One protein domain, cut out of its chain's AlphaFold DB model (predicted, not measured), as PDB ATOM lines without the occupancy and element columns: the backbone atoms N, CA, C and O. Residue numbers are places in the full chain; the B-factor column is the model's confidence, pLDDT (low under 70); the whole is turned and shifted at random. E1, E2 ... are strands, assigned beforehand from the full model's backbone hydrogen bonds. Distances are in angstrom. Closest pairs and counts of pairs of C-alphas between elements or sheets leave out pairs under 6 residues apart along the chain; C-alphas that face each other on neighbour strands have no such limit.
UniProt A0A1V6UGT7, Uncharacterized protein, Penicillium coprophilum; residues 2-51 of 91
ATOM      1  N   VAL A   2     122.958 152.631 117.485       50.09
ATOM      2  CA  VAL A   2     123.702 153.566 116.622       50.09
ATOM      3  C   VAL A   2     123.698 153.002 115.204       50.09
ATOM      4  O   VAL A   2     124.265 151.942 114.962       50.09
ATOM      5  N   GLN A   3     123.028 153.686 114.276       54.47
ATOM      6  CA  GLN A   3     123.079 153.342 112.856       54.47
ATOM      7  C   GLN A   3     124.484 153.657 112.341       54.47
ATOM      8  O   GLN A   3     124.876 154.824 112.283       54.47
ATOM      9  N   LYS A   4     125.259 152.630 111.988       64.19
ATOM     10  CA  LYS A   4     126.536 152.842 111.310       64.19
ATOM     11  C   LYS A   4     126.275 153.256 109.859       64.19
ATOM     12  O   LYS A   4     125.370 152.727 109.211       64.19
ATOM     13  N   LYS A   5     127.063 154.209 109.361       74.56
ATOM     14  CA  LYS A   5     127.070 154.620 107.951       74.56
ATOM     15  C   LYS A   5     128.183 153.859 107.246       74.56
ATOM     16  O   LYS A   5     129.317 153.904 107.716       74.56
ATOM     17  N   ALA A   6     127.856 153.205 106.141       81.25
ATOM     18  CA  ALA A   6     128.826 152.515 105.306       81.25
ATOM     19  C   ALA A   6     128.485 152.701 103.824       81.25
ATOM     20  O   ALA A   6     127.324 152.944 103.463       81.25
ATOM     21  N   ILE A   7     129.508 152.593 102.982       83.00
ATOM     22  CA  ILE A   7     129.370 152.502 101.532       83.00
ATOM     23  C   ILE A   7     129.375 151.024 101.162       83.00
ATOM     24  O   ILE A   7     130.319 150.315 101.488       83.00
ATOM     25  N   ILE A   8     128.325 150.564 100.494       83.94
ATOM     26  CA  ILE A   8     128.251 149.215  99.946       83.94
ATOM     27  C   ILE A   8     128.779 149.246  98.519       83.94
ATOM     28  O   ILE A   8     128.341 150.073  97.722       83.94
ATOM     29  N   PHE A   9     129.701 148.355  98.200       83.69
ATOM     30  CA  PHE A   9     130.275 148.216  96.867       83.69
ATOM     31  C   PHE A   9     130.568 146.743  96.579       83.69
ATOM     32  O   PHE A   9     130.437 145.898  97.466       83.69
ATOM     33  N   VAL A  10     130.928 146.436  95.339       83.12
ATOM     34  CA  VAL A  10     131.411 145.111  94.944       83.12
ATOM     35  C   VAL A  10     132.905 145.220  94.680       83.12
ATOM     36  O   VAL A  10     133.325 146.166  94.015       83.12
ATOM     37  N   ASP A  11     133.693 144.324  95.267       84.19
ATOM     38  CA  ASP A  11     135.138 144.273  95.038       84.19
ATOM     39  C   ASP A  11     135.501 143.539  93.733       84.19
ATOM     40  O   ASP A  11     134.643 142.974  93.055       84.19
ATOM     41  N   ASP A  12     136.795 143.504  93.408       83.25
ATOM     42  CA  ASP A  12     137.321 142.841  92.205       83.25
ATOM     43  C   ASP A  12     137.118 141.306  92.199       83.25
ATOM     44  O   ASP A  12     137.423 140.643  91.209       83.25
ATOM     45  N   ASN A  13     136.633 140.719  93.302       83.75
ATOM     46  CA  ASN A  13     136.319 139.293  93.434       83.75
ATOM     47  C   ASN A  13     134.800 139.027  93.455       83.75
ATOM     48  O   ASN A  13     134.377 137.983  93.961       83.75
ATOM     49  N   ASP A  14     133.984 139.969  92.970       79.25
ATOM     50  CA  ASP A  14     132.515 139.910  92.965       79.25
ATOM     51  C   ASP A  14     131.878 139.804  94.368       79.25
ATOM     52  O   ASP A  14     130.732 139.363  94.527       79.25
ATOM     53  N   LYS A  15     132.592 140.212  95.427       82.00
ATOM     54  CA  LYS A  15     132.079 140.167  96.802       82.00
ATOM     55  C   LYS A  15     131.466 141.496  97.209       82.00
ATOM     56  O   LYS A  15     132.047 142.561  97.016       82.00
ATOM     57  N   ILE A  16     130.296 141.427  97.844       82.06
ATOM     58  CA  ILE A  16     129.631 142.604  98.407       82.06
ATOM     59  C   ILE A  16     130.349 143.013  99.692       82.06
ATOM     60  O   ILE A  16     130.352 142.277 100.680       82.06
ATOM     61  N   CYS A  17     130.906 144.216  99.688       85.00
ATOM     62  CA  CYS A  17     131.699 144.775 100.770       85.00
ATOM     63  C   CYS A  17     131.041 146.035 101.336       85.00
ATOM     64  O   CYS A  17     130.328 146.758 100.636       85.00
ATOM     65  N   ALA A  18     131.288 146.301 102.614       85.44
ATOM     66  CA  ALA A  18     130.930 147.531 103.300       85.44
ATOM     67  C   ALA A  18     132.206 148.278 103.695       85.44
ATOM     68  O   ALA A  18     133.072 147.718 104.359       85.44
ATOM     69  N   LEU A  19     132.317 149.543 103.302       85.19
ATOM     70  CA  LEU A  19     133.367 150.457 103.739       85.19
ATOM     71  C   LEU A  19     132.793 151.423 104.780       85.19
ATOM     72  O   LEU A  19     131.911 152.225 104.456       85.19
ATOM     73  N   ASP A  20     133.298 151.372 106.011       84.56
ATOM     74  CA  ASP A  20     133.016 152.354 107.063       84.56
ATOM     75  C   ASP A  20     134.302 153.087 107.507       84.56
ATOM     76  O   ASP A  20     135.355 152.976 106.882       84.56
ATOM     77  N   GLN A  21     134.230 153.881 108.582       82.06
ATOM     78  CA  GLN A  21     135.386 154.626 109.110       82.06
ATOM     79  C   GLN A  21     136.543 153.737 109.607       82.06
ATOM     80  O   GLN A  21     137.632 154.247 109.859       82.06
ATOM     81  N   ARG A  22     136.313 152.436 109.807       83.12
ATOM     82  CA  ARG A  22     137.288 151.455 110.302       83.12
ATOM     83  C   ARG A  22     137.936 150.663 109.170       83.12
ATOM     84  O   ARG A  22     138.942 150.002 109.416       83.12
ATOM     85  N   GLY A  23     137.381 150.731 107.962       84.31
ATOM     86  CA  GLY A  23     137.892 150.037 106.788       84.31
ATOM     87  C   GLY A  23     136.817 149.235 106.061       84.31
ATOM     88  O   GLY A  23     135.622 149.484 106.207       84.31
ATOM     89  N   VAL A  24     137.278 148.300 105.233       85.50
ATOM     90  CA  VAL A  24     136.439 147.432 104.398       85.50
ATOM     91  C   VAL A  24     136.172 146.113 105.120       85.50
ATOM     92  O   VAL A  24     137.105 145.472 105.600       85.50
ATOM     93  N   GLU A  25     134.916 145.674 105.141       85.81
ATOM     94  CA  GLU A  25     134.506 144.346 105.604       85.81
ATOM     95  C   GLU A  25     133.547 143.668 104.617       85.81
ATOM     96  O   GLU A  25     132.839 144.328 103.853       85.81
ATOM     97  N   LEU A  26     133.497 142.334 104.641       81.88
ATOM     98  CA  LEU A  26     132.551 141.567 103.834       81.88
ATOM     99  C   LEU A  26     131.132 141.726 104.393       81.88
ATOM    100  O   LEU A  26     130.884 141.442 105.569       81.88
ATOM    101  N   LEU A  27     130.178 142.104 103.543       75.19
ATOM    102  CA  LEU A  27     128.787 142.273 103.947       75.19
ATOM    103  C   LEU A  27     128.093 140.904 104.061       75.19
ATOM    104  O   LEU A  27     127.440 140.437 103.132       75.19
ATOM    105  N   THR A  28     128.233 140.254 105.217       65.75
ATOM    106  CA  THR A  28     127.597 138.956 105.527       65.75
ATOM    107  C   THR A  28     126.246 139.104 106.237       65.75
ATOM    108  O   THR A  28     125.318 138.350 105.952       65.75
ATOM    109  N   HIS A  29     126.087 140.109 107.107       60.59
ATOM    110  CA  HIS A  29     124.835 140.448 107.804       60.59
ATOM    111  C   HIS A  29     124.709 141.978 107.944       60.59
ATOM    112  O   HIS A  29     125.721 142.661 108.055       60.59
ATOM    113  N   SER A  30     123.491 142.547 107.927       54.56
ATOM    114  CA  SER A  30     123.292 144.012 107.877       54.56
ATOM    115  C   SER A  30     122.987 144.653 109.245       54.56
ATOM    116  O   SER A  30     121.857 144.543 109.723       54.56
ATOM    117  N   PRO A  31     123.940 145.394 109.851       54.84
ATOM    118  CA  PRO A  31     123.671 146.404 110.880       54.84
ATOM    119  C   PRO A  31     123.598 147.842 110.315       54.84
ATOM    120  O   PRO A  31     123.507 148.806 111.081       54.84
ATOM    121  N   TYR A  32     123.671 148.019 108.990       59.09
ATOM    122  CA  TYR A  32     123.796 149.330 108.347       59.09
ATOM    123  C   TYR A  32     122.433 149.838 107.867       59.09
ATOM    124  O   TYR A  32     121.835 149.299 106.941       59.09
ATOM    125  N   ALA A  33     121.938 150.899 108.503       54.72
ATOM    126  CA  ALA A  33     120.608 151.453 108.237       54.72
ATOM    127  C   ALA A  33     120.606 152.648 107.257       54.72
ATOM    128  O   ALA A  33     119.543 153.100 106.838       54.72
ATOM    129  N   ALA A  34     121.779 153.131 106.833       53.66
ATOM    130  CA  ALA A  34     121.911 154.188 105.828       53.66
ATOM    131  C   ALA A  34     123.037 153.840 104.844       53.66
ATOM    132  O   ALA A  34     124.212 154.116 105.090       53.66
ATOM    133  N   VAL A  35     122.652 153.186 103.748       65.50
ATOM    134  CA  VAL A  35     123.549 152.591 102.753       65.50
ATOM    135  C   VAL A  35     123.737 153.552 101.584       65.50
ATOM    136  O   VAL A  35     122.798 153.805 100.832       65.50
ATOM    137  N   HIS A  36     124.945 154.077 101.402       70.75
ATOM    138  CA  HIS A  36     125.350 154.599 100.094       70.75
ATOM    139  C   HIS A  36     125.825 153.396  99.284       70.75
ATOM    140  O   HIS A  36     126.695 152.680  99.755       70.75
ATOM    141  N   ALA A  37     125.226 153.112  98.134       74.94
ATOM    142  CA  ALA A  37     125.624 151.978  97.308       74.94
ATOM    143  C   ALA A  37     126.351 152.473  96.059       74.94
ATOM    144  O   ALA A  37     125.837 153.337  95.349       74.94
ATOM    145  N   PHE A  38     127.522 151.909  95.791       79.94
ATOM    146  CA  PHE A  38     128.217 152.041  94.524       79.94
ATOM    147  C   PHE A  38     128.008 150.760  93.723       79.94
ATOM    148  O   PHE A  38     128.301 149.665  94.201       79.94
ATOM    149  N   LEU A  39     127.455 150.902  92.522       73.94
ATOM    150  CA  LEU A  39     127.170 149.787  91.632       73.94
ATOM    151  C   LEU A  39     127.864 150.043  90.294       73.94
ATOM    152  O   LEU A  39     127.506 150.998  89.603       73.94
ATOM    153  N   ASP A  40     128.833 149.205  89.936       72.19
ATOM    154  CA  ASP A  40     129.504 149.263  88.638       72.19
ATOM    155  C   ASP A  40     128.850 148.325  87.604       72.19
ATOM    156  O   ASP A  40     127.980 147.510  87.921       72.19
ATOM    157  N   GLU A  41     129.216 148.476  86.327       66.44
ATOM    158  CA  GLU A  41     128.645 147.662  85.243       66.44
ATOM    159  C   GLU A  41     129.167 146.213  85.257       66.44
ATOM    160  O   GLU A  41     128.426 145.291  84.905       66.44
ATOM    161  N   ALA A  42     130.430 146.018  85.646       62.56
ATOM    162  CA  ALA A  42     131.138 144.752  85.492       62.56
ATOM    163  C   ALA A  42     130.730 143.715  86.550       62.56
ATOM    164  O   ALA A  42     130.397 142.588  86.183       62.56
ATOM    165  N   HIS A  43     130.657 144.113  87.824       58.91
ATOM    166  CA  HIS A  43     130.618 143.177  88.953       58.91
ATOM    167  C   HIS A  43     129.242 143.109  89.648       58.91
ATOM    168  O   HIS A  43     129.026 142.336  90.575       58.91
ATOM    169  N   THR A  44     128.240 143.881  89.201       59.72
ATOM    170  CA  THR A  44     126.917 143.935  89.873       59.72
ATOM    171  C   THR A  44     125.792 143.153  89.195       59.72
ATOM    172  O   THR A  44     124.607 143.273  89.566       59.72
ATOM    173  N   ARG A  45     126.085 142.358  88.161       65.44
ATOM    174  CA  ARG A  45     125.058 141.534  87.499       65.44
ATOM    175  C   ARG A  45     124.466 140.537  88.499       65.44
ATOM    176  O   ARG A  45     125.173 139.767  89.122       65.44
ATOM    177  N   GLY A  46     123.143 140.580  88.666       65.75
ATOM    178  CA  GLY A  46     122.414 139.680  89.570       65.75
ATOM    179  C   GLY A  46     122.278 140.142  91.027       65.75
ATOM    180  O   GLY A  46     121.496 139.544  91.758       65.75
ATOM    181  N   ILE A  47     122.939 141.228  91.448       73.62
ATOM    182  CA  ILE A  47     122.786 141.742  92.821       73.62
ATOM    183  C   ILE A  47     121.433 142.447  92.989       73.62
ATOM    184  O   ILE A  47     121.131 143.415  92.280       73.62
ATOM    185  N   ASP A  48     120.635 141.977  93.952       72.81
ATOM    186  CA  ASP A  48     119.381 142.607  94.375       72.81
ATOM    187  C   ASP A  48     119.569 143.332  95.713       72.81
ATOM    188  O   ASP A  48     119.417 142.764  96.796       72.81
ATOM    189  N   LEU A  49     119.929 144.616  95.638       74.88
ATOM    190  CA  LEU A  49     120.028 145.468  96.815       74.88
ATOM    191  C   LEU A  49     118.661 146.093  97.119       74.88
ATOM    192  O   LEU A  49     118.138 146.901  96.347       74.88
ATOM    193  N   LYS A  50     118.093 145.770  98.285       78.62
ATOM    194  CA  LYS A  50     116.840 146.380  98.757       78.62
ATOM    195  C   LYS A  50     117.080 147.823  99.205       78.62
ATOM    196  O   LYS A  50     117.382 148.089 100.364       78.62
ATOM    197  N   LEU A  51     116.924 148.756  98.267       83.69
ATOM    198  CA  LEU A  51     117.049 150.190  98.519       83.69
ATOM    199  C   LEU A  51     115.791 150.772  99.200       83.69
ATOM    200  O   LEU A  51     114.671 150.345  98.893       83.69
TER     201      LEU A  51
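What this domain is: This is residues 2 to 51 of the 91 residues of an uncharacterized protein of Penicillium coprophilum (UniProt A0A1V6UGT7). A strongly twisted four-stranded sheet makes the body: E1, E2 and E3 fold back and forth along one part of it, and E4 is added beside E1 at the far edge. The link from E3 to E4 passes over one face of the sheet to reach that edge, and after E4 a long tail without named elements runs past the end of the sheet, turns near Ala 42 and folds back. The printed part has 50 residues with no named helix and four named strands, in the order E1, E2, E3, E4 along the chain; across the mixed sheet the order is E3, E2, E1, E4. The class is all strand, though the strands hold 22 of the 50 printed residues, under half. The whole is compact, with a radius of gyration of the C-alphas of 10.5 A, and its outline is only just elongated, with spans of 33 by 22 by 16 A.

Where its parts are: E1, the longest strand, is residues 4 to 10, Lys 4 to Val 10; its C-alphas go from (126.536, 152.842, 111.310) to (131.411, 145.111, 94.944), 18.7 A from first to last. E2 is residues 16 to 20, Ile 16 to Asp 20, and measures 13.5 A from first to last C-alpha. E3 is residues 23 to 26, Gly 23 to Leu 26, and measures 10.4 A. E4 is residues 32 to 37, Tyr 32 to Ala 37, and measures 11.5 A; it ends with C-alpha 37 at (125.624, 151.978, 97.308). Residues 38 to 51 follow with no named element, and the last printed C-alpha, that of Leu 51, is at (117.049, 150.190, 98.519).

How they stand to each other: E1 and E2 are the inner strands of the sheet, and E3 and E4 are its edge strands. E1 and E2 form a hairpin of antiparallel neighbours, with 143 degrees between their directions. C-alphas 20 and 6 face each other at 4.5 A, and N 7 and O 19 are within hydrogen-bond range at 2.8 A, as are N 17 and O 9 at 2.8 A. E2 and E3 form a second antiparallel hairpin, with 153 degrees between their directions. There C-alphas 24 and 19 face each other at 4.4 A, and the pairs N 18 and O 25, 2.8 A, and N 25 and O 18, 2.9 A, are within hydrogen-bond range. E1, E2 and E3 make a meander, each strand the antiparallel neighbour of the one before. On the other side of E1 its neighbour is E4, parallel to it, with 38 degrees between their directions. C-alphas 8 and 37 face each other at 4.6 A, while N 8 and O 36 are within hydrogen-bond range at 2.8 A and N 36 and O 6 at 3.3 A. E3 and E4 are apart.

The domain as a whole: The C-alphas of Val 2 and Ala 42, the two farthest apart, are 33.2 A from each other, and those of Val 2 and Leu 51, first and last printed, are 19.6 A apart. From edge to edge of the sheet the strands' lines turn by 97 degrees, while the way across it turns by 12 degrees; its C-alphas lie up to 5.0 A off the best plane through them. The links E1 to E2, E2 to E3 and E3 to E4 are tight, with 5, 2 and 5 residues between the strands, and no link is long. The C-alphas of residues 38 to 51 lie 7 to 15 A from the mean of the C-alphas. The printed part, residues 2 to 51 of a chain of 91, has no cut. The mean pLDDT of the printed part is 73.5; the model's confidence is under 70 in 17 residues, namely 2 to 4, 28 to 35 and 41 to 46, and the mean for E4 is 63.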